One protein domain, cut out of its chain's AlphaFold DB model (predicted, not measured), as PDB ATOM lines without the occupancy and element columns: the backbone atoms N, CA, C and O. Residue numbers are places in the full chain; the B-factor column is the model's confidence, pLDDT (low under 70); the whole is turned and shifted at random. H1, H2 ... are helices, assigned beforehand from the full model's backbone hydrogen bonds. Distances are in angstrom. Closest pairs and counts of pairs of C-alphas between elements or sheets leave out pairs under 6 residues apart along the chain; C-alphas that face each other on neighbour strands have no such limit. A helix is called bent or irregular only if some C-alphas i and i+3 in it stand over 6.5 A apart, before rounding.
ATOM      1  N   ILE A   2      34.276  10.581  -1.849       48.47
ATOM      2  CA  ILE A   2      35.658  10.312  -1.384       48.47
ATOM      3  C   ILE A   2      36.165  11.355  -0.362       48.47
ATOM      4  O   ILE A   2      36.945  11.030   0.526       48.47
ATOM      5  N   GLN A   3      35.679  12.600  -0.422       48.41
ATOM      6  CA  GLN A   3      36.163  13.692   0.438       48.41
ATOM      7  C   GLN A   3      35.757  13.557   1.919       48.41
ATOM      8  O   GLN A   3      36.509  13.975   2.796       48.41
ATOM      9  N   SER A   4      34.615  12.928   2.219       55.03
ATOM     10  CA  SER A   4      34.156  12.715   3.600       55.03
ATOM     11  C   SER A   4      34.989  11.668   4.346       55.03
ATOM     12  O   SER A   4      35.262  11.835   5.529       55.03
ATOM     13  N   ALA A   5      35.449  10.620   3.656       54.69
ATOM     14  CA  ALA A   5      36.285   9.574   4.249       54.69
ATOM     15  C   ALA A   5      37.694  10.085   4.610       54.69
ATOM     16  O   ALA A   5      38.234   9.726   5.654       54.69
ATOM     17  N   ILE A   6      38.260  10.979   3.788       57.91
ATOM     18  CA  ILE A   6      39.575  11.598   4.029       57.91
ATOM     19  C   ILE A   6      39.532  12.519   5.259       57.91
ATOM     20  O   ILE A   6      40.450  12.494   6.079       57.91
ATOM     21  N   GLY A   7      38.452  13.291   5.423       69.06
ATOM     22  CA  GLY A   7      38.261  14.158   6.588       69.06
ATOM     23  C   GLY A   7      38.144  13.376   7.899       69.06
ATOM     24  O   GLY A   7      38.791  13.729   8.883       69.06
ATOM     25  N   VAL A   8      37.399  12.265   7.897       71.94
ATOM     26  CA  VAL A   8      37.257  11.396   9.081       71.94
ATOM     27  C   VAL A   8      38.577  10.712   9.437       71.94
ATOM     28  O   VAL A   8      38.957  10.701  10.605       71.94
ATOM     29  N   GLN A   9      39.317  10.197   8.450       72.88
ATOM     30  CA  GLN A   9      40.609   9.548   8.699       72.88
ATOM     31  C   GLN A   9      41.661  10.534   9.229       72.88
ATOM     32  O   GLN A   9      42.454  10.193  10.106       72.88
ATOM     33  N   THR A  10      41.655  11.768   8.719       80.62
ATOM     34  CA  THR A  10      42.566  12.829   9.169       80.62
ATOM     35  C   THR A  10      42.276  13.216  10.616       80.62
ATOM     36  O   THR A  10      43.199  13.292  11.424       80.62
ATOM     37  N   LEU A  11      40.996  13.362  10.965       78.94
ATOM     38  CA  LEU A  11      40.560  13.678  12.323       78.94
ATOM     39  C   LEU A  11      40.874  12.545  13.312       78.94
ATOM     40  O   LEU A  11      41.342  12.803  14.418       78.94
ATOM     41  N   GLN A  12      40.697  11.286  12.903       75.31
ATOM     42  CA  GLN A  12      41.106  10.131  13.711       75.31
ATOM     43  C   GLN A  12      42.610  10.142  13.981       75.31
ATOM     44  O   GLN A  12      43.029   9.988  15.126       75.31
ATOM     45  N   ASN A  13      43.426  10.366  12.949       82.62
ATOM     46  CA  ASN A  13      44.879  10.399  13.098       82.62
ATOM     47  C   ASN A  13      45.332  11.539  14.023       82.62
ATOM     48  O   ASN A  13      46.217  11.325  14.847       82.62
ATOM     49  N   GLN A  14      44.715  12.718  13.928       79.94
ATOM     50  CA  GLN A  14      45.000  13.849  14.817       79.94
ATOM     51  C   GLN A  14      44.660  13.526  16.274       79.94
ATOM     52  O   GLN A  14      45.508  13.697  17.147       79.94
ATOM     53  N   LEU A  15      43.478  12.956  16.523       79.81
ATOM     54  CA  LEU A  15      43.077  12.520  17.861       79.81
ATOM     55  C   LEU A  15      44.037  11.473  18.438       79.81
ATOM     56  O   LEU A  15      44.412  11.569  19.603       79.81
ATOM     57  N   TYR A  16      44.479  10.500  17.634       82.62
ATOM     58  CA  TYR A  16      45.465   9.510  18.081       82.62
ATOM     59  C   TYR A  16      46.785  10.156  18.510       82.62
ATOM     60  O   TYR A  16      47.353   9.759  19.526       82.62
ATOM     61  N   GLN A  17      47.274  11.142  17.756       84.31
ATOM     62  CA  GLN A  17      48.512  11.838  18.107       84.31
ATOM     63  C   GLN A  17      48.348  12.672  19.377       84.31
ATOM     64  O   GLN A  17      49.178  12.574  20.276       84.31
ATOM     65  N   GLU A  18      47.256  13.427  19.497       83.50
ATOM     66  CA  GLU A  18      46.992  14.235  20.689       83.50
ATOM     67  C   GLU A  18      46.886  13.374  21.946       83.50
ATOM     68  O   GLU A  18      47.523  13.691  22.948       83.50
ATOM     69  N   VAL A  19      46.169  12.247  21.876       83.25
ATOM     70  CA  VAL A  19      46.035  11.302  22.994       83.25
ATOM     71  C   VAL A  19      47.382  10.686  23.375       83.25
ATOM     72  O   VAL A  19      47.680  10.583  24.565       83.25
ATOM     73  N   ASN A  20      48.221  10.324  22.400       83.44
ATOM     74  CA  ASN A  20      49.558   9.777  22.659       83.44
ATOM     75  C   ASN A  20      50.523  10.808  23.264       83.44
ATOM     76  O   ASN A  20      51.469  10.429  23.954       83.44
ATOM     77  N   CYS A  21      50.294  12.099  23.019       88.25
ATOM     78  CA  CYS A  21      51.079  13.188  23.592       88.25
ATOM     79  C   CYS A  21      50.571  13.656  24.967       88.25
ATOM     80  O   CYS A  21      51.194  14.533  25.573       88.25
ATOM     81  N   LEU A  22      49.465  13.104  25.482       85.62
ATOM     82  CA  LEU A  22      48.961  13.466  26.805       85.62
ATOM     83  C   LEU A  22      49.908  12.998  27.913       85.62
ATOM     84  O   LEU A  22      50.466  11.902  27.889       85.62
ATOM     85  N   SER A  23      50.026  13.823  28.952       88.88
ATOM     86  CA  SER A  23      50.628  13.391  30.210       88.88
ATOM     87  C   SER A  23      49.790  12.279  30.852       88.88
ATOM     88  O   SER A  23      48.582  12.177  30.626       88.88
ATOM     89  N   SER A  24      50.404  11.480  31.726       83.00
ATOM     90  CA  SER A  24      49.707  10.415  32.462       83.00
ATOM     91  C   SER A  24      48.495  10.925  33.252       83.00
ATOM     92  O   SER A  24      47.462  10.257  33.295       83.00
ATOM     93  N   LYS A  25      48.593  12.132  33.825       83.06
ATOM     94  CA  LYS A  25      47.490  12.796  34.530       83.06
ATOM     95  C   LYS A  25      46.328  13.118  33.585       83.06
ATOM     96  O   LYS A  25      45.193  12.749  33.872       83.06
ATOM     97  N   ASN A  26      46.612  13.760  32.455       80.06
ATOM     98  CA  ASN A  26      45.575  14.175  31.509       80.06
ATOM     99  C   ASN A  26      44.915  12.963  30.832       80.06
ATOM    100  O   ASN A  26      43.714  12.975  30.576       80.06
ATOM    101  N   LEU A  27      45.676  11.891  30.596       82.81
ATOM    102  CA  LEU A  27      45.137  10.627  30.099       82.81
ATOM    103  C   LEU A  27      44.170   9.987  31.110       82.81
ATOM    104  O   LEU A  27      43.099   9.526  30.723       82.81
ATOM    105  N   ALA A  28      44.511   9.991  32.402       79.94
ATOM    106  CA  ALA A  28      43.628   9.483  33.451       79.94
ATOM    107  C   ALA A  28      42.324  10.296  33.552       79.94
ATOM    108  O   ALA A  28      41.241   9.716  33.652       79.94
ATOM    109  N   GLU A  29      42.405  11.627  33.468       83.62
ATOM    110  CA  GLU A  29      41.226  12.504  33.427       83.62
ATOM    111  C   GLU A  29      40.347  12.229  32.195       83.62
ATOM    112  O   GLU A  29      39.128  12.096  32.330       83.62
ATOM    113  N   LEU A  30      40.949  12.046  31.014       84.44
ATOM    114  CA  LEU A  30      40.229  11.692  29.788       84.44
ATOM    115  C   LEU A  30      39.505  10.341  29.918       84.44
ATOM    116  O   LEU A  30      38.338  10.224  29.542       84.44
ATOM    117  N   LEU A  31      40.160   9.324  30.484       85.50
ATOM    118  CA  LEU A  31      39.548   8.010  30.715       85.50
ATOM    119  C   LEU A  31      38.386   8.081  31.713       85.50
ATOM    120  O   LEU A  31      37.352   7.440  31.495       85.50
ATOM    121  N   ASN A  32      38.518   8.884  32.770       85.81
ATOM    122  CA  ASN A  32      37.435   9.135  33.720       85.81
ATOM    123  C   ASN A  32      36.245   9.816  33.035       85.81
ATOM    124  O   ASN A  32      35.101   9.399  33.227       85.81
ATOM    125  N   PHE A  33      36.507  10.806  32.181       84.75
ATOM    126  CA  PHE A  33      35.469  11.489  31.415       84.75
ATOM    127  C   PHE A  33      34.742  10.542  30.447       84.75
ATOM    128  O   PHE A  33      33.513  10.480  30.452       84.75
ATOM    129  N   VAL A  34      35.473   9.727  29.679       87.75
ATOM    130  CA  VAL A  34      34.878   8.714  28.786       87.75
ATOM    131  C   VAL A  34      34.055   7.691  29.575       87.75
ATOM    132  O   VAL A  34      32.975   7.291  29.137       87.75
ATOM    133  N   SER A  35      34.531   7.282  30.752       83.06
ATOM    134  CA  SER A  35      33.809   6.354  31.633       83.06
ATOM    135  C   SER A  35      32.507   6.964  32.155       83.06
ATOM    136  O   SER A  35      31.472   6.298  32.146       83.06
ATOM    137  N   TYR A  36      32.532   8.244  32.536       84.44
ATOM    138  CA  TYR A  36      31.338   8.990  32.921       84.44
ATOM    139  C   TYR A  36      30.327   9.097  31.772       84.44
ATOM    140  O   TYR A  36      29.141   8.868  31.996       84.44
ATOM    141  N   LEU A  37      30.773   9.386  30.544       80.00
ATOM    142  CA  LEU A  37      29.878   9.448  29.382       80.00
ATOM    143  C   LEU A  37      29.197   8.102  29.122       80.00
ATOM    144  O   LEU A  37      27.978   8.060  28.996       80.00
ATOM    145  N   LYS A  38      29.950   6.995  29.146       79.81
ATOM    146  CA  LYS A  38      29.376   5.643  29.027       79.81
ATOM    147  C   LYS A  38      28.367   5.352  30.134       79.81
ATOM    148  O   LYS A  38      27.302   4.808  29.868       79.81
ATOM    149  N   TYR A  39      28.685   5.726  31.371       81.50
ATOM    150  CA  TYR A  39      27.773   5.580  32.501       81.50
ATOM    151  C   TYR A  39      26.487   6.397  32.307       81.50
ATOM    152  O   TYR A  39      25.393   5.856  32.438       81.50
ATOM    153  N   ARG A  40      26.599   7.674  31.933       77.31
ATOM    154  CA  ARG A  40      25.464   8.570  31.673       77.31
ATOM    155  C   ARG A  40      24.597   8.081  30.515       77.31
ATOM    156  O   ARG A  40      23.371   8.109  30.610       77.31
ATOM    157  N   ASP A  41      25.208   7.632  29.429       72.88
ATOM    158  CA  ASP A  41      24.474   7.144  28.263       72.88
ATOM    159  C   ASP A  41      23.776   5.811  28.591       72.88
ATOM    160  O   ASP A  41      22.614   5.621  28.238       72.88
ATOM    161  N   ASN A  42      24.403   4.952  29.405       71.75
ATOM    162  CA  ASN A  42      23.746   3.770  29.971       71.75
ATOM    163  C   ASN A  42      22.564   4.140  30.886       71.75
ATOM    164  O   ASN A  42      21.524   3.490  30.811       71.75
ATOM    165  N   LEU A  43      22.654   5.211  31.685       64.50
ATOM    166  CA  LEU A  43      21.508   5.737  32.447       64.50
ATOM    167  C   LEU A  43      20.391   6.289  31.547       64.50
ATOM    168  O   LEU A  43      19.228   6.329  31.948       64.50
ATOM    169  N   SER A  44      20.744   6.734  30.343       60.09
ATOM    170  CA  SER A  44      19.810   7.298  29.363       60.09
ATOM    171  C   SER A  44      19.143   6.212  28.512       60.09
ATOM    172  O   SER A  44      18.109   6.460  27.899       60.09
ATOM    173  N   SER A  45      19.690   4.991  28.508       56.94
ATOM    174  CA  SER A  45      19.254   3.903  27.627       56.94
ATOM    175  C   SER A  45      17.924   3.238  27.998       56.94
ATOM    176  O   SER A  45      17.490   2.340  27.285       56.94
ATOM    177  N   THR A  46      17.228   3.651  29.062       56.22
ATOM    178  CA  THR A  46      15.805   3.306  29.279       56.22
ATOM    179  C   THR A  46      15.217   4.098  30.448       56.22
ATOM    180  O   THR A  46      14.884   3.553  31.499       56.22
ATOM    181  N   LYS A  47      15.001   5.403  30.276       57.03
ATOM    182  CA  LYS A  47      13.881   6.015  30.998       57.03
ATOM    183  C   LYS A  47      12.645   5.758  30.157       57.03
ATOM    184  O   LYS A  47      12.319   6.539  29.273       57.03
ATOM    185  N   LYS A  48      11.991   4.610  30.385       55.19
ATOM    186  CA  LYS A  48      10.591   4.488  29.965       55.19
ATOM    187  C   LYS A  48       9.875   5.709  30.550       55.19
ATOM    188  O   LYS A  48      10.105   5.986  31.734       55.19
ATOM    189  N   PRO A  49       9.095   6.458  29.756       57.00
ATOM    190  CA  PRO A  49       8.318   7.560  30.299       57.00
ATOM    191  C   PRO A  49       7.539   7.035  31.505       57.00
ATOM    192  O   PRO A  49       6.993   5.929  31.465       57.00
ATOM    193  N   VAL A  50       7.581   7.776  32.612       59.69
ATOM    194  CA  VAL A  50       6.798   7.431  33.797       59.69
ATOM    195  C   VAL A  50       5.342   7.638  33.405       59.69
ATOM    196  O   VAL A  50       4.880   8.771  33.322       59.69
ATOM    197  N   ILE A  51       4.645   6.544  33.109       63.88
ATOM    198  CA  ILE A  51       3.208   6.572  32.864       63.88
ATOM    199  C   ILE A  51       2.557   6.819  34.224       63.88
ATOM    200  O   ILE A  51       2.644   5.988  35.129       63.88
ATOM    201  N   LEU A  52       1.982   8.008  34.401       64.50
ATOM    202  CA  LEU A  52       1.242   8.360  35.606       64.50
ATOM    203  C   LEU A  52      -0.151   7.720  35.510       64.50
ATOM    204  O   LEU A  52      -1.060   8.275  34.903       64.50
ATOM    205  N   GLU A  53      -0.297   6.522  36.069       69.94
ATOM    206  CA  GLU A  53      -1.564   5.779  36.082       69.94
ATOM    207  C   GLU A  53      -2.517   6.260  37.202       69.94
ATOM    208  O   GLU A  53      -2.133   6.989  38.127       69.94
ATOM    209  N   GLY A  54      -3.787   5.839  37.144       75.62
ATOM    210  CA  GLY A  54      -4.795   6.109  38.173       75.62
ATOM    211  C   GLY A  54      -5.406   7.508  38.063       75.62
ATOM    212  O   GLY A  54      -6.011   7.852  37.055       75.62
ATOM    213  N   LEU A  55      -5.261   8.336  39.104       65.94
ATOM    214  CA  LEU A  55      -5.846   9.692  39.148       65.94
ATOM    215  C   LEU A  55      -5.376  10.604  38.000       65.94
ATOM    216  O   LEU A  55      -6.061  11.564  37.654       65.94
ATOM    217  N   TRP A  56      -4.214  10.303  37.422       67.94
ATOM    218  CA  TRP A  56      -3.554  11.103  36.395       67.94
ATOM    219  C   TRP A  56      -3.830  10.607  34.968       67.94
ATOM    220  O   TRP A  56      -3.523  11.323  34.023       67.94
ATOM    221  N   GLU A  57      -4.469   9.443  34.806       70.56
ATOM    222  CA  GLU A  57      -4.744   8.821  33.500       70.56
ATOM    223  C   GLU A  57      -5.698   9.661  32.635       70.56
ATOM    224  O   GLU A  57      -5.615   9.668  31.411       70.56
ATOM    225  N   SER A  58      -6.589  10.418  33.279       71.81
ATOM    226  CA  SER A  58      -7.531  11.317  32.599       71.81
ATOM    227  C   SER A  58      -6.935  12.673  32.218       71.81
ATOM    228  O   SER A  58      -7.586  13.447  31.515       71.81
ATOM    229  N   ILE A  59      -5.721  12.983  32.683       69.88
ATOM    230  CA  ILE A  59      -5.056  14.235  32.340       69.88
ATOM    231  C   ILE A  59      -4.292  14.005  31.035       69.88
ATOM    232  O   ILE A  59      -3.368  13.191  31.018       69.88
ATOM    233  N   PRO A  60      -4.624  14.720  29.945       61.00
ATOM    234  CA  PRO A  60      -3.852  14.667  28.713       61.00
ATOM    235  C   PRO A  60      -2.520  15.395  28.937       61.00
ATOM    236  O   PRO A  60      -2.363  16.566  28.600       61.00
ATOM    237  N   PHE A  61      -1.577  14.717  29.583       64.88
ATOM    238  CA  PHE A  61      -0.222  15.201  29.803       64.88
ATOM    239  C   PHE A  61       0.700  14.591  28.746       64.88
ATOM    240  O   PHE A  61       1.519  13.723  29.035       64.88
ATOM    241  N   ASP A  62       0.521  15.027  27.501       67.12
ATOM    242  CA  ASP A  62       1.434  14.723  26.397       67.12
ATOM    243  C   ASP A  62       2.456  15.857  26.306       67.12
ATOM    244  O   ASP A  62       2.331  16.767  25.494       67.12
ATOM    245  N   VAL A  63       3.394  15.879  27.255       67.75
ATOM    246  CA  VAL A  63       4.533  16.799  27.203       67.75
ATOM    247  C   VAL A  63       5.759  15.981  26.856       67.75
ATOM    248  O   VAL A  63       6.227  15.154  27.643       67.75
ATOM    249  N   THR A  64       6.284  16.223  25.665       77.12
ATOM    250  CA  THR A  64       7.504  15.591  25.184       77.12
ATOM    251  C   THR A  64       8.728  16.160  25.901       77.12
ATOM    252  O   THR A  64       8.765  17.323  26.313       77.12
ATOM    253  N   ASP A  65       9.788  15.356  26.001       75.44
ATOM    254  CA  ASP A  65      11.073  15.817  26.543       75.44
ATOM    255  C   ASP A  65      11.612  17.044  25.784       75.44
ATOM    256  O   ASP A  65      12.278  17.901  26.371       75.44
ATOM    257  N   GLU A  66      11.293  17.159  24.492       74.44
ATOM    258  CA  GLU A  66      11.673  18.297  23.661       74.44
ATOM    259  C   GLU A  66      10.932  19.578  24.063       74.44
ATOM    260  O   GLU A  66      11.556  20.629  24.204       74.44
ATOM    261  N   GLU A  67       9.632  19.497  24.346       74.44
ATOM    262  CA  GLU A  67       8.852  20.638  24.838       74.44
ATOM    263  C   GLU A  67       9.338  21.096  26.218       74.44
ATOM    264  O   GLU A  67       9.521  22.295  26.446       74.44
ATOM    265  N   VAL A  68       9.655  20.158  27.119       82.38
ATOM    266  CA  VAL A  68      10.280  20.491  28.413       82.38
ATOM    267  C   VAL A  68      11.633  21.175  28.204       82.38
ATOM    268  O   VAL A  68      11.961  22.134  28.911       82.38
ATOM    269  N   ARG A  69      12.438  20.700  27.248       81.69
ATOM    270  CA  ARG A  69      13.758  21.264  26.938       81.69
ATOM    271  C   ARG A  69      13.650  22.697  26.424       81.69
ATOM    272  O   ARG A  69      14.368  23.563  26.929       81.69
ATOM    273  N   VAL A  70      12.740  22.957  25.487       87.19
ATOM    274  CA  VAL A  70      12.493  24.296  24.931       87.19
ATOM    275  C   VAL A  70      12.023  25.259  26.021       87.19
ATOM    276  O   VAL A  70      12.579  26.352  26.148       87.19
ATOM    277  N   LEU A  71      11.079  24.845  26.872       85.38
ATOM    278  CA  LEU A  71      10.588  25.678  27.975       85.38
ATOM    279  C   LEU A  71      11.696  26.042  28.968       85.38
ATOM    280  O   LEU A  71      11.780  27.187  29.418       85.38
ATOM    281  N   ARG A  72      12.589  25.096  29.287       88.75
ATOM    282  CA  ARG A  72      13.747  25.373  30.150       88.75
ATOM    283  C   ARG A  72      14.686  26.392  29.523       88.75
ATOM    284  O   ARG A  72      15.113  27.307  30.215       88.75
ATOM    285  N   GLN A  73      14.988  26.257  28.234       90.88
ATOM    286  CA  GLN A  73      15.854  27.206  27.528       90.88
ATOM    287  C   GLN A  73      15.252  28.614  27.513       90.88
ATOM    288  O   GLN A  73      15.952  29.580  27.805       90.88
ATOM    289  N   GLN A  74      13.950  28.726  27.248       85.19
ATOM    290  CA  GLN A  74      13.236  30.005  27.269       85.19
ATOM    291  C   GLN A  74      13.266  30.657  28.656       85.19
ATOM    292  O   GLN A  74      13.527  31.854  28.764       85.19
ATOM    293  N   LEU A  75      13.043  29.880  29.719       89.62
ATOM    294  CA  LEU A  75      13.085  30.394  31.086       89.62
ATOM    295  C   LEU A  75      14.494  30.851  31.486       89.62
ATOM    296  O   LEU A  75      14.639  31.905  32.110       89.62
ATOM    297  N   THR A  76      15.526  30.088  31.117       91.19
ATOM    298  CA  THR A  76      16.925  30.472  31.351       91.19
ATOM    299  C   THR A  76      17.235  31.795  30.661       91.19
ATOM    300  O   THR A  76      17.680  32.722  31.334       91.19
ATOM    301  N   GLN A  77      16.894  31.932  29.376       87.50
ATOM    302  CA  GLN A  77      17.126  33.166  28.623       87.50
ATOM    303  C   GLN A  77      16.404  34.364  29.256       87.50
ATOM    304  O   GLN A  77      17.014  35.398  29.500       87.50
ATOM    305  N   GLN A  78      15.127  34.213  29.621       87.50
ATOM    306  CA  GLN A  78      14.374  35.281  30.289       87.50
ATOM    307  C   GLN A  78      14.974  35.685  31.641       87.50
ATOM    308  O   GLN A  78      14.858  36.840  32.055       87.50
ATOM    309  N   THR A  79      15.564  34.732  32.357       88.44
ATOM    310  CA  THR A  79      16.198  34.984  33.654       88.44
ATOM    311  C   THR A  79      17.522  35.718  33.471       88.44
ATOM    312  O   THR A  79      17.782  36.678  34.194       88.44
ATOM    313  N   GLU A  80      18.319  35.323  32.479       87.88
ATOM    314  CA  GLU A  80      19.565  35.995  32.100       87.88
ATOM    315  C   GLU A  80      19.312  37.426  31.613       87.88
ATOM    316  O   GLU A  80      19.957  38.357  32.090       87.88
ATOM    317  N   ASP A  81      18.313  37.632  30.755       87.31
ATOM    318  CA  ASP A  81      17.945  38.959  30.251       87.31
ATOM    319  C   ASP A  81      17.507  39.892  31.393       87.31
ATOM    320  O   ASP A  81      17.913  41.054  31.453       87.31
ATOM    321  N   LYS A  82      16.719  39.375  32.348       86.81
ATOM    322  CA  LYS A  82      16.315  40.128  33.547       86.81
ATOM    323  C   LYS A  82      17.488  40.433  34.472       86.81
ATOM    324  O   LYS A  82      17.550  41.535  35.006       86.81
ATOM    325  N   LEU A  83      18.397  39.481  34.674       84.25
ATOM    326  CA  LEU A  83      19.615  39.690  35.459       84.25
ATOM    327  C   LEU A  83      20.472  40.795  34.838       84.25
ATOM    328  O   LEU A  83      20.854  41.732  35.531       84.25
ATOM    329  N   ASN A  84      20.697  40.735  33.530       81.75
ATOM    330  CA  ASN A  84      21.480  41.738  32.813       81.75
ATOM    331  C   ASN A  84      20.830  43.130  32.879       81.75
ATOM    332  O   ASN A  84      21.532  44.121  33.068       81.75
ATOM    333  N   ALA A  85      19.498  43.208  32.809       79.12
ATOM    334  CA  ALA A  85      18.758  44.461  32.956       79.12
ATOM    335  C   ALA A  85      18.793  45.050  34.380       79.12
ATOM    336  O   ALA A  85      18.610  46.252  34.539       79.12
ATOM    337  N   LEU A  86      19.014  44.233  35.415       76.06
ATOM    338  CA  LEU A  86      19.143  44.692  36.807       76.06
ATOM    339  C   LEU A  86      20.547  45.215  37.144       76.06
ATOM    340  O   LEU A  86      20.707  45.917  38.141       76.06
ATOM    341  N   PHE A  87      21.550  44.859  36.340       70.31
ATOM    342  CA  PHE A  87      22.952  45.241  36.532       70.31
ATOM    343  C   PHE A  87      23.497  46.161  35.423       70.31
ATOM    344  O   PHE A  87      24.708  46.374  35.359       70.31
ATOM    345  N   SER A  88      22.615  46.701  34.573       57.50
ATOM    346  CA  SER A  88      22.900  47.770  33.596       57.50
ATOM    347  C   SER A  88      22.439  49.122  34.131       57.50
ATOM    348  O   SER A  88      23.128  50.125  33.844       57.50
TER     349      SER A  88
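This is residues 2 to 88 of the 88 residues of an uncharacterized protein of Beggiatoa sp. PS (UniProt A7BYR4). Three long helices are strung out one after another with no common core: H1 and H2 meet near their ends at a corner and make an open V, and H3 stands away from both as a separate arm. Between H2 and H3 the chain runs out in a long loop and folds back to the beginning of H3, with residues 53 to 60 sticking out free. The printed part has 87 residues with three named helices, in the order H1, H2, H3, and no named strand, and its class is all helix. It is extended, with a radius of gyration of the C-alphas of 22.2 A, and its C-alphas span 57 by 46 by 37 A.

H1, residues 2 to 20, touches no helix, and its residues 2 to 18 stand free. A tight link of 3 residues joins it to H2, residues 24 to 44. H1 and H2 are close but not clearly touching, with 1 pair of C-alphas within 8 A, those of Val 19 and Leu 27, 7.2 A apart. Their lines stand at a steep tilt of 55 degrees, and they run opposite ways. Their centres are 21.2 A apart. Residues 31 to 48, of which 31 to 44 belong to H2, stand free. H3, residues 65 to 86, is apart from H1 and also apart from H2. Residues 66 to 88, of which 66 to 86 belong to H3, stand free. In H2 and H3 every O i to N i+4 pair is within hydrogen-bond range, and in H1 14 of 15 are.

H1 begins with C-alpha 2 at (35.658, 10.312, -1.384) and is 27.8 A long from first to last C-alpha. H2 begins with C-alpha 24 at (49.707, 10.415, 32.462) and is 30.2 A long. H3, with 22 residues the longest helix, is 31.7 A long and ends with C-alpha 86 at (19.143, 44.692, 36.807). None of the three helices is bent.

The two C-alphas farthest apart are those of Cys 21 and Ser 58, at 59.3 A. The C-alphas of Ile 2 and Ser 88, the first and last printed, are 52.8 A apart. The printed part has no cut. The link from H2 to H3, residues 45 to 64, is long, and its C-alphas lie 13 to 33 A from the mean of the C-alphas. The mean pLDDT of the printed part is 75.8. The model's confidence is under 70 in 25 residues, namely residues 2 to 7, 43 to 53, 55 to 56, 59 to 63 and 88.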